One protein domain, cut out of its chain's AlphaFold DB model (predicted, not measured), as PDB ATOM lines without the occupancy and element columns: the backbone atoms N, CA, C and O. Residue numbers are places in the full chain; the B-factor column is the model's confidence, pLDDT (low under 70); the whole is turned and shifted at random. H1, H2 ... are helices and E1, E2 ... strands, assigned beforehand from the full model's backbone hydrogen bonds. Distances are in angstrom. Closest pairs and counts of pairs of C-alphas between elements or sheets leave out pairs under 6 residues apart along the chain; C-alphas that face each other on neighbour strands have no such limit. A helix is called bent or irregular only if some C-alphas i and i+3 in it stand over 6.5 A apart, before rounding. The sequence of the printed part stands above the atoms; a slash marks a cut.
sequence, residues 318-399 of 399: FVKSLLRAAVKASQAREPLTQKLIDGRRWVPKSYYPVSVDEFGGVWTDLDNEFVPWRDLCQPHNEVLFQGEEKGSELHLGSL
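This is residues 318 to 399 of the 399 residues of an uncharacterized protein of Trichoderma guizhouense (UniProt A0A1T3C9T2). A small hairpin, E1 and E2, and a string of short helices, H2, H3 and H4, fold back round to the start of the long helix H1; a long loop joins H1's other end to E1. The printed part has 82 residues with four named helices and two named strands, in order H1 E1 E2 H2 H3 H4; the 42 residues in named elements are mostly helix, E1 and E2 make one antiparallel sheet, and the whole is loose, with a radius of gyration of the C-alphas of 16.1 A and spans of 50 by 33 by 20 A.

E1 is residues 361 to 363, E2 370 to 372. H1, 318 to 331, measures 20.0 A from C-alpha 318 (31.868, 38.758, 28.357). H2 is 373 to 376, H3 378 to 384, H4 386 to 396, 15.7 A, ending at C-alpha 396 (15.374, 39.431, 25.829).

In the hairpin, N 362 and O 371 are within hydrogen-bond range, 2.9 A. H1 and H4 touch only at their ends, closest C-alphas Phe 318 and Glu 388, 5.4 A; at 71 degrees they are only just about perpendicular. H1 and H3 are close but not clearly touching, C-alphas Val 319 and Leu 384, 7.4 A. H1 and H4 have every O i to N i+4 pair within hydrogen-bond range, and H2 is too short for any such pair; H3, irregular with C-alphas 379 and 382 7.7 A apart, has 1 of 3 O i to N i+4 pairs within range, and 3 of 4 O i to N i+3 pairs.

Residues 339 to 344, 364 to 369 and 392 to 399 stand free. The link H1 to E1 is long; the printed part has no cut. pLDDT is under 70 at residues 391 to 399.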
ATOM      1  N   PHE A 318      31.511  39.391  29.634       97.56
ATOM      2  CA  PHE A 318      31.868  38.758  28.357       97.56
ATOM      3  C   PHE A 318      32.608  37.420  28.506       97.56
ATOM      4  O   PHE A 318      33.189  36.922  27.539       97.56
ATOM      5  N   VAL A 319      32.651  36.846  29.712       97.12
ATOM      6  CA  VAL A 319      33.523  35.706  30.043       97.12
ATOM      7  C   VAL A 319      33.303  34.508  29.114       97.12
ATOM      8  O   VAL A 319      34.274  33.964  28.591       97.12
ATOM      9  N   LYS A 320      32.055  34.090  28.858       96.50
ATOM     10  CA  LYS A 320      31.771  32.911  28.013       96.50
ATOM     11  C   LYS A 320      32.214  33.172  26.583       96.50
ATOM     12  O   LYS A 320      32.820  32.310  25.945       96.50
ATOM     13  N   SER A 321      31.890  34.358  26.080       97.94
ATOM     14  CA  SER A 321      32.217  34.760  24.718       97.94
ATOM     15  C   SER A 321      33.730  34.870  24.507       97.94
ATOM     16  O   SER A 321      34.251  34.331  23.527       97.94
ATOM     17  N   LEU A 322      34.459  35.456  25.462       97.88
ATOM     18  CA  LEU A 322      35.919  35.553  25.426       97.88
ATOM     19  C   LEU A 322      36.598  34.185  25.530       97.88
ATOM     20  O   LEU A 322      37.549  33.934  24.793       97.88
ATOM     21  N   LEU A 323      36.103  33.272  26.374       97.44
ATOM     22  CA  LEU A 323      36.647  31.910  26.464       97.44
ATOM     23  C   LEU A 323      36.501  31.157  25.135       97.44
ATOM     24  O   LEU A 323      37.466  30.569  24.646       97.44
ATOM     25  N   ARG A 324      35.337  31.247  24.482       97.81
ATOM     26  CA  ARG A 324      35.127  30.659  23.147       97.81
ATOM     27  C   ARG A 324      36.045  31.277  22.094       97.81
ATOM     28  O   ARG A 324      36.578  30.558  21.246       97.81
ATOM     29  N   ALA A 325      36.229  32.597  22.127       97.50
ATOM     30  CA  ALA A 325      37.157  33.288  21.235       97.50
ATOM     31  C   ALA A 325      38.606  32.829  21.473       97.50
ATOM     32  O   ALA A 325      39.315  32.522  20.512       97.50
ATOM     33  N   ALA A 326      39.019  32.675  22.734       96.12
ATOM     34  CA  ALA A 326      40.333  32.159  23.104       96.12
ATOM     35  C   ALA A 326      40.549  30.718  22.607       96.12
ATOM     36  O   ALA A 326      41.626  30.407  22.090       96.12
ATOM     37  N   VAL A 327      39.527  29.853  22.678       97.50
ATOM     38  CA  VAL A 327      39.596  28.493  22.117       97.50
ATOM     39  C   VAL A 327      39.843  28.517  20.613       97.50
ATOM     40  O   VAL A 327      40.773  27.859  20.136       97.50
ATOM     41  N   LYS A 328      39.071  29.319  19.870       96.31
ATOM     42  CA  LYS A 328      39.235  29.474  18.416       96.31
ATOM     43  C   LYS A 328      40.634  29.985  18.059       96.31
ATOM     44  O   LYS A 328      41.310  29.364  17.239       96.31
ATOM     45  N   ALA A 329      41.090  31.056  18.710       95.81
ATOM     46  CA  ALA A 329      42.407  31.650  18.468       95.81
ATOM     47  C   ALA A 329      43.545  30.663  18.778       95.81
ATOM     48  O   ALA A 329      44.499  30.524  18.005       95.81
ATOM     49  N   SER A 330      43.424  29.905  19.874       96.44
ATOM     50  CA  SER A 330      44.401  28.879  20.227       96.44
ATOM     51  C   SER A 330      44.455  27.754  19.192       96.44
ATOM     52  O   SER A 330      45.549  27.329  18.823       96.44
ATOM     53  N   GLN A 331      43.315  27.250  18.719       95.31
ATOM     54  CA  GLN A 331      43.281  26.176  17.719       95.31
ATOM     55  C   GLN A 331      43.797  26.646  16.352       95.31
ATOM     56  O   GLN A 331      44.446  25.880  15.638       95.31
ATOM     57  N   ALA A 332      43.590  27.925  16.024       95.75
ATOM     58  CA  ALA A 332      44.159  28.584  14.851       95.75
ATOM     59  C   ALA A 332      45.664  28.897  14.983       95.75
ATOM     60  O   ALA A 332      46.289  29.334  14.017       95.75
ATOM     61  N   ARG A 333      46.264  28.636  16.154       95.62
ATOM     62  CA  ARG A 333      47.668  28.932  16.481       95.62
ATOM     63  C   ARG A 333      48.031  30.398  16.277       95.62
ATOM     64  O   ARG A 333      49.127  30.725  15.813       95.62
ATOM     65  N   GLU A 334      47.106  31.282  16.625       95.25
ATOM     66  CA  GLU A 334      47.356  32.710  16.548       95.25
ATOM     67  C   GLU A 334      48.490  33.111  17.509       95.25
ATOM     68  O   GLU A 334      48.589  32.581  18.622       95.25
ATOM     69  N   PRO A 335      49.390  34.021  17.095       94.75
ATOM     70  CA  PRO A 335      50.365  34.593  18.011       94.75
ATOM     71  C   PRO A 335      49.668  35.524  19.009       94.75
ATOM     72  O   PRO A 335      48.587  36.045  18.731       94.75
ATOM     73  N   LEU A 336      50.329  35.816  20.135       92.38
ATOM     74  CA  LEU A 336      49.811  36.784  21.113       92.38
ATOM     75  C   LEU A 336      49.610  38.158  20.452       92.38
ATOM     76  O   LEU A 336      48.569  38.802  20.577       92.38
ATOM     77  N   THR A 337      50.593  38.563  19.647       91.94
ATOM     78  CA  THR A 337      50.565  39.789  18.851       91.94
ATOM     79  C   THR A 337      51.310  39.603  17.528       91.94
ATOM     80  O   THR A 337      52.199  38.759  17.405       91.94
ATOM     81  N   GLN A 338      50.952  40.399  16.515       90.88
ATOM     82  CA  GLN A 338      51.707  40.479  15.256       90.88
ATOM     83  C   GLN A 338      52.926  41.405  15.366       90.88
ATOM     84  O   GLN A 338      53.841  41.320  14.546       90.88
ATOM     85  N   LYS A 339      52.944  42.288  16.372       93.19
ATOM     86  CA  LYS A 339      54.059  43.192  16.646       93.19
ATOM     87  C   LYS A 339      55.231  42.409  17.237       93.19
ATOM     88  O   LYS A 339      55.043  41.515  18.057       93.19
ATOM     89  N   LEU A 340      56.449  42.767  16.839       96.31
ATOM     90  CA  LEU A 340      57.644  42.250  17.498       96.31
ATOM     91  C   LEU A 340      57.831  42.948  18.846       96.31
ATOM     92  O   LEU A 340      57.827  44.178  18.909       96.31
ATOM     93  N   ILE A 341      58.047  42.166  19.899       96.56
ATOM     94  CA  ILE A 341      58.397  42.666  21.232       96.56
ATOM     95  C   ILE A 341      59.807  42.170  21.533       96.56
ATOM     96  O   ILE A 341      60.072  40.976  21.392       96.56
ATOM     97  N   ASP A 342      60.718  43.086  21.873       95.19
ATOM     98  CA  ASP A 342      62.156  42.795  22.002       95.19
ATOM     99  C   ASP A 342      62.740  42.111  20.744       95.19
ATOM    100  O   ASP A 342      63.532  41.175  20.804       95.19
ATOM    101  N   GLY A 343      62.264  42.522  19.560       95.75
ATOM    102  CA  GLY A 343      62.675  41.944  18.275       95.75
ATOM    103  C   GLY A 343      62.164  40.521  18.004       95.75
ATOM    104  O   GLY A 343      62.566  39.921  17.007       95.75
ATOM    105  N   ARG A 344      61.271  39.977  18.844       95.12
ATOM    106  CA  ARG A 344      60.774  38.593  18.764       95.12
ATOM    107  C   ARG A 344      59.270  38.531  18.523       95.12
ATOM    108  O   ARG A 344      58.517  39.416  18.927       95.12
ATOM    109  N   ARG A 345      58.829  37.448  17.878       95.25
ATOM    110  CA  ARG A 345      57.413  37.067  17.799       95.25
ATOM    111  C   ARG A 345      57.082  36.199  19.008       95.25
ATOM    112  O   ARG A 345      57.778  35.218  19.245       95.25
ATOM    113  N   TRP A 346      56.002  36.529  19.708       95.81
ATOM    114  CA  TRP A 346      55.568  35.808  20.903       95.81
ATOM    115  C   TRP A 346      54.341  34.948  20.613       95.81
ATOM    116  O   TRP A 346      53.357  35.416  20.030       95.81
ATOM    117  N   VAL A 347      54.414  33.680  21.008       95.44
ATOM    118  CA  VAL A 347      53.362  32.676  20.818       95.44
ATOM    119  C   VAL A 347      53.120  31.918  22.124       95.44
ATOM    120  O   VAL A 347      54.049  31.800  22.927       95.44
ATOM    121  N   PRO A 348      51.907  31.388  22.352       94.75
ATOM    122  CA  PRO A 348      51.667  30.456  23.448       94.75
ATOM    123  C   PRO A 348      52.570  29.222  23.349       94.75
ATOM    124  O   PRO A 348      52.806  28.701  22.258       94.75
ATOM    125  N   LYS A 349      53.025  28.718  24.500       92.62
ATOM    126  CA  LYS A 349      53.826  27.486  24.590       92.62
ATOM    127  C   LYS A 349      53.051  26.250  24.116       92.62
ATOM    128  O   LYS A 349      53.600  25.393  23.422       92.62
ATOM    129  N   SER A 350      51.779  26.182  24.493       93.00
ATOM    130  CA  SER A 350      50.865  25.086  24.178       93.00
ATOM    131  C   SER A 350      49.575  25.644  23.587       93.00
ATOM    132  O   SER A 350      49.192  26.778  23.866       93.00
ATOM    133  N   TYR A 351      48.891  24.823  22.793       94.81
ATOM    134  CA  TYR A 351      47.614  25.160  22.167       94.81
ATOM    135  C   TYR A 351      46.547  24.162  22.605       94.81
ATOM    136  O   TYR A 351      46.860  22.988  22.803       94.81
ATOM    137  N   TYR A 352      45.299  24.603  22.744       95.50
ATOM    138  CA  TYR A 352      44.208  23.721  23.134       95.50
ATOM    139  C   TYR A 352      43.988  22.578  22.130       95.50
ATOM    140  O   TYR A 352      44.069  22.799  20.916       95.50
ATOM    141  N   PRO A 353      43.692  21.353  22.614       93.62
ATOM    142  CA  PRO A 353      43.351  20.226  21.752       93.62
ATOM    143  C   PRO A 353      42.125  20.505  20.870       93.62
ATOM    144  O   PRO A 353      41.260  21.306  21.214       93.62
ATOM    145  N   VAL A 354      41.999  19.787  19.750       87.75
ATOM    146  CA  VAL A 354      40.826  19.905  18.856       87.75
ATOM    147  C   VAL A 354      39.541  19.414  19.534       87.75
ATOM    148  O   VAL A 354      38.465  19.938  19.272       87.75
ATOM    149  N   SER A 355      39.645  18.422  20.421       83.38
ATOM    150  CA  SER A 355      38.518  17.809  21.134       83.38
ATOM    151  C   SER A 355      38.154  18.503  22.453       83.38
ATOM    152  O   SER A 355      37.452  17.908  23.270       83.38
ATOM    153  N   VAL A 356      38.689  19.700  22.707       87.31
ATOM    154  CA  VAL A 356      38.392  20.479  23.916       87.31
ATOM    155  C   VAL A 356      36.928  20.927  23.943       87.31
ATOM    156  O   VAL A 356      36.285  21.036  22.898       87.31
ATOM    157  N   ASP A 357      36.398  21.172  25.141       89.06
ATOM    158  CA  ASP A 357      35.107  21.839  25.281       89.06
ATOM    159  C   ASP A 357      35.161  23.305  24.806       89.06
ATOM    160  O   ASP A 357      36.211  23.845  24.454       89.06
ATOM    161  N   GLU A 358      34.003  23.961  24.768       93.75
ATOM    162  CA  GLU A 358      33.877  25.318  24.227       93.75
ATOM    163  C   GLU A 358      34.608  26.410  25.031       93.75
ATOM    164  O   GLU A 358      34.729  27.530  24.535       93.75
ATOM    165  N   PHE A 359      35.099  26.109  26.237       96.50
ATOM    166  CA  PHE A 359      35.692  27.079  27.162       96.50
ATOM    167  C   PHE A 359      37.177  26.829  27.454       96.50
ATOM    168  O   PHE A 359      37.797  27.601  28.185       96.50
ATOM    169  N   GLY A 360      37.778  25.797  26.861       95.94
ATOM    170  CA  GLY A 360      39.213  25.551  26.959       95.94
ATOM    171  C   GLY A 360      39.573  24.694  28.168       95.94
ATOM    172  O   GLY A 360      38.983  23.640  28.394       95.94
ATOM    173  N   GLY A 361      40.615  25.086  28.901       94.94
ATOM    174  CA  GLY A 361      41.137  24.321  30.033       94.94
ATOM    175  C   GLY A 361      42.581  24.674  30.374       94.94
ATOM    176  O   GLY A 361      43.089  25.724  29.972       94.94
ATOM    177  N   VAL A 362      43.249  23.783  31.102       93.75
ATOM    178  CA  VAL A 362      44.618  23.974  31.599       93.75
ATOM    179  C   VAL A 362      45.499  22.766  31.292       93.75
ATOM    180  O   VAL A 362      45.030  21.632  31.248       93.75
ATOM    181  N   TRP A 363      46.792  23.013  31.096       93.62
ATOM    182  CA  TRP A 363      47.806  21.959  31.041       93.62
ATOM    183  C   TRP A 363      48.377  21.738  32.438       93.62
ATOM    184  O   TRP A 363      48.692  22.704  33.136       93.62
ATOM    185  N   THR A 364      48.525  20.481  32.842       91.75
ATOM    186  CA  THR A 364      49.149  20.116  34.114       91.75
ATOM    187  C   THR A 364      50.632  19.820  33.911       91.75
ATOM    188  O   THR A 364      51.085  19.465  32.821       91.75
ATOM    189  N   ASP A 365      51.420  19.954  34.978       85.38
ATOM    190  CA  ASP A 365      52.830  19.559  34.962       85.38
ATOM    191  C   ASP A 365      53.034  18.047  35.190       85.38
ATOM    192  O   ASP A 365      54.172  17.574  35.171       85.38
ATOM    193  N   LEU A 366      51.946  17.297  35.403       80.06
ATOM    194  CA  LEU A 366      51.926  15.843  35.508       80.06
ATOM    195  C   LEU A 366      51.607  15.261  34.126       80.06
ATOM    196  O   LEU A 366      50.513  15.442  33.605       80.06
ATOM    197  N   ASP A 367      52.591  14.614  33.506       80.50
ATOM    198  CA  ASP A 367      52.466  13.948  32.199       80.50
ATOM    199  C   ASP A 367      52.010  14.846  31.028       80.50
ATOM    200  O   ASP A 367      51.682  14.345  29.951       80.50
ATOM    201  N   ASN A 368      52.055  16.175  31.206       84.12
ATOM    202  CA  ASN A 368      51.554  17.161  30.246       84.12
ATOM    203  C   ASN A 368      50.094  16.870  29.854       84.12
ATOM    204  O   ASN A 368      49.724  16.932  28.680       84.12
ATOM    205  N   GLU A 369      49.277  16.497  30.841       92.19
ATOM    206  CA  GLU A 369      47.858  16.226  30.656       92.19
ATOM    207  C   GLU A 369      47.075  17.532  30.472       92.19
ATOM    208  O   GLU A 369      47.347  18.547  31.118       92.19
ATOM    209  N   PHE A 370      46.081  17.503  29.587       94.50
ATOM    210  CA  PHE A 370      45.145  18.604  29.410       94.50
ATOM    211  C   PHE A 370      43.858  18.336  30.197       94.50
ATOM    212  O   PHE A 370      43.154  17.367  29.912       94.50
ATOM    213  N   VAL A 371      43.529  19.222  31.137       95.06
ATOM    214  CA  VAL A 371      42.292  19.176  31.926       95.06
ATOM    215  C   VAL A 371      41.308  20.205  31.360       95.06
ATOM    216  O   VAL A 371      41.606  21.403  31.388       95.06
ATOM    217  N   PRO A 372      40.150  19.775  30.828       96.12
ATOM    218  CA  PRO A 372      39.184  20.677  30.210       96.12
ATOM    219  C   PRO A 372      38.446  21.530  31.253       96.12
ATOM    220  O   PRO A 372      38.316  21.145  32.420       96.12
ATOM    221  N   TRP A 373      37.905  22.673  30.823       96.31
ATOM    222  CA  TRP A 373      37.095  23.570  31.655       96.31
ATOM    223  C   TRP A 373      35.965  22.828  32.356       96.31
ATOM    224  O   TRP A 373      35.673  23.091  33.522       96.31
ATOM    225  N   ARG A 374      35.330  21.885  31.655       95.56
ATOM    226  CA  ARG A 374      34.247  21.075  32.203       95.56
ATOM    227  C   ARG A 374      34.624  20.420  33.534       95.56
ATOM    228  O   ARG A 374      33.818  20.392  34.458       95.56
ATOM    229  N   ASP A 375      35.852  19.933  33.633       94.31
ATOM    230  CA  ASP A 375      36.304  19.169  34.789       94.31
ATOM    231  C   ASP A 375      36.873  20.102  35.877       94.31
ATOM    232  O   ASP A 375      36.773  19.797  37.065       94.31
ATOM    233  N   LEU A 376      37.408  21.267  35.487       92.62
ATOM    234  CA  LEU A 376      38.013  22.245  36.400       92.62
ATOM    235  C   LEU A 376      37.008  23.249  36.994       92.62
ATOM    236  O   LEU A 376      37.064  23.565  38.180       92.62
ATOM    237  N   CYS A 377      36.113  23.787  36.166       94.88
ATOM    238  CA  CYS A 377      35.377  25.023  36.441       94.88
ATOM    239  C   CYS A 377      33.855  24.901  36.291       94.88
ATOM    240  O   CYS A 377      33.147  25.758  36.819       94.88
ATOM    241  N   GLN A 378      33.322  23.858  35.631       95.31
ATOM    242  CA  GLN A 378      31.874  23.727  35.384       95.31
ATOM    243  C   GLN A 378      30.995  23.935  36.630       95.31
ATOM    244  O   GLN A 378      29.991  24.644  36.510       95.31
ATOM    245  N   PRO A 379      31.327  23.386  37.820       96.12
ATOM    246  CA  PRO A 379      30.509  23.588  39.020       96.12
ATOM    247  C   PRO A 379      30.355  25.058  39.439       96.12
ATOM    248  O   PRO A 379      29.463  25.383  40.217       96.12
ATOM    249  N   HIS A 380      31.210  25.946  38.926       94.94
ATOM    250  CA  HIS A 380      31.241  27.372  39.240       94.94
ATOM    251  C   HIS A 380      30.749  28.261  38.091       94.94
ATOM    252  O   HIS A 380      30.798  29.483  38.223       94.94
ATOM    253  N   ASN A 381      30.236  27.684  36.996       95.50
ATOM    254  CA  ASN A 381      29.755  28.439  35.835       95.50
ATOM    255  C   ASN A 381      28.734  29.523  36.210       95.50
ATOM    256  O   ASN A 381      28.837  30.629  35.699       95.50
ATOM    257  N   GLU A 382      27.805  29.243  37.132       93.88
ATOM    258  CA  GLU A 382      26.811  30.233  37.581       93.88
ATOM    259  C   GLU A 382      27.477  31.492  38.150       93.88
ATOM    260  O   GLU A 382      27.018  32.598  37.905       93.88
ATOM    261  N   VAL A 383      28.584  31.344  38.884       93.00
ATOM    262  CA  VAL A 383      29.322  32.477  39.458       93.00
ATOM    263  C   VAL A 383      30.199  33.144  38.401       93.00
ATOM    264  O   VAL A 383      30.235  34.371  38.308       93.00
ATOM    265  N   LEU A 384      30.901  32.341  37.599       94.88
ATOM    266  CA  LEU A 384      31.877  32.821  36.622       94.88
ATOM    267  C   LEU A 384      31.221  33.541  35.442       94.88
ATOM    268  O   LEU A 384      31.793  34.502  34.934       94.88
ATOM    269  N   PHE A 385      30.029  33.109  35.027       96.19
ATOM    270  CA  PHE A 385      29.325  33.609  33.844       96.19
ATOM    271  C   PHE A 385      28.166  34.556  34.158       96.19
ATOM    272  O   PHE A 385      27.523  35.065  33.238       96.19
ATOM    273  N   GLN A 386      27.924  34.834  35.439       95.44
ATOM    274  CA  GLN A 386      26.812  35.663  35.895       95.44
ATOM    275  C   GLN A 386      26.727  37.025  35.186       95.44
ATOM    276  O   GLN A 386      25.618  37.506  34.947       95.44
ATOM    277  N   GLY A 387      27.865  37.648  34.865       94.06
ATOM    278  CA  GLY A 387      27.901  38.942  34.183       94.06
ATOM    279  C   GLY A 387      27.260  38.900  32.794       94.06
ATOM    280  O   GLY A 387      26.425  39.743  32.476       94.06
ATOM    281  N   GLU A 388      27.606  37.891  31.995       94.81
ATOM    282  CA  GLU A 388      27.104  37.724  30.624       94.81
ATOM    283  C   GLU A 388      25.658  37.201  30.599       94.81
ATOM    284  O   GLU A 388      24.830  37.638  29.794       94.81
ATOM    285  N   GLU A 389      25.316  36.292  31.517       90.31
ATOM    286  CA  GLU A 389      23.985  35.679  31.575       90.31
ATOM    287  C   GLU A 389      22.905  36.688  31.997       90.31
ATOM    288  O   GLU A 389      21.871  36.787  31.337       90.31
ATOM    289  N   LYS A 390      23.170  37.529  33.008       82.19
ATOM    290  CA  LYS A 390      22.235  38.598  33.411       82.19
ATOM    291  C   LYS A 390      22.072  39.685  32.347       82.19
ATOM    292  O   LYS A 390      20.974  40.211  32.175       82.19
ATOM    293  N   GLY A 391      23.147  40.033  31.635       67.12
ATOM    294  CA  GLY A 391      23.086  40.998  30.531       67.12
ATOM    295  C   GLY A 391      22.200  40.512  29.380       67.12
ATOM    296  O   GLY A 391      21.418  41.281  28.822       67.12
ATOM    297  N   SER A 392      22.251  39.209  29.089       61.66
ATOM    298  CA  SER A 392      21.447  38.572  28.039       61.66
ATOM    299  C   SER A 392      19.941  38.570  28.355       61.66
ATOM    300  O   SER A 392      19.118  38.781  27.463       61.66
ATOM    301  N   GLU A 393      19.560  38.385  29.623       57.66
ATOM    302  CA  GLU A 393      18.153  38.401  30.064       57.66
ATOM    303  C   GLU A 393      17.502  39.791  29.940       57.66
ATOM    304  O   GLU A 393      16.338  39.901  29.548       57.66
ATOM    305  N   LEU A 394      18.256  40.866  30.201       51.38
ATOM    306  CA  LEU A 394      17.781  42.250  30.052       51.38
ATOM    307  C   LEU A 394      17.479  42.616  28.586       51.38
ATOM    308  O   LEU A 394      16.542  43.373  28.315       51.38
ATOM    309  N   HIS A 395      18.223  42.056  27.629       46.84
ATOM    310  CA  HIS A 395      17.973  42.265  26.199       46.84
ATOM    311  C   HIS A 395      16.797  41.441  25.657       46.84
ATOM    312  O   HIS A 395      16.078  41.924  24.783       46.84
ATOM    313  N   LEU A 396      16.532  40.253  26.207       42.00
ATOM    314  CA  LEU A 396      15.374  39.431  25.829       42.00
ATOM    315  C   LEU A 396      14.046  39.940  26.418       42.00
ATOM    316  O   LEU A 396      12.998  39.710  25.825       42.00
ATOM    317  N   GLY A 397      14.074  40.656  27.548       37.72
ATOM    318  CA  GLY A 397      12.888  41.271  28.165       37.72
ATOM    319  C   GLY A 397      12.424  42.594  27.534       37.72
ATOM    320  O   GLY A 397      11.452  43.177  28.007       37.72
ATOM    321  N   SER A 398      13.122  43.072  26.498       38.16
ATOM    322  CA  SER A 398      12.868  44.358  25.826       38.16
ATOM    323  C   SER A 398      12.315  44.211  24.395       38.16
ATOM    324  O   SER A 398      12.247  45.208  23.675       38.16
ATOM    325  N   LEU A 399      11.953  42.988  23.979       34.44
ATOM    326  CA  LEU A 399      11.396  42.656  22.657       34.44
ATOM    327  C   LEU A 399       9.874  42.486  22.680       34.44
ATOM    328  O   LEU A 399       9.373  41.743  23.555       34.44
TER     329      LEU A 399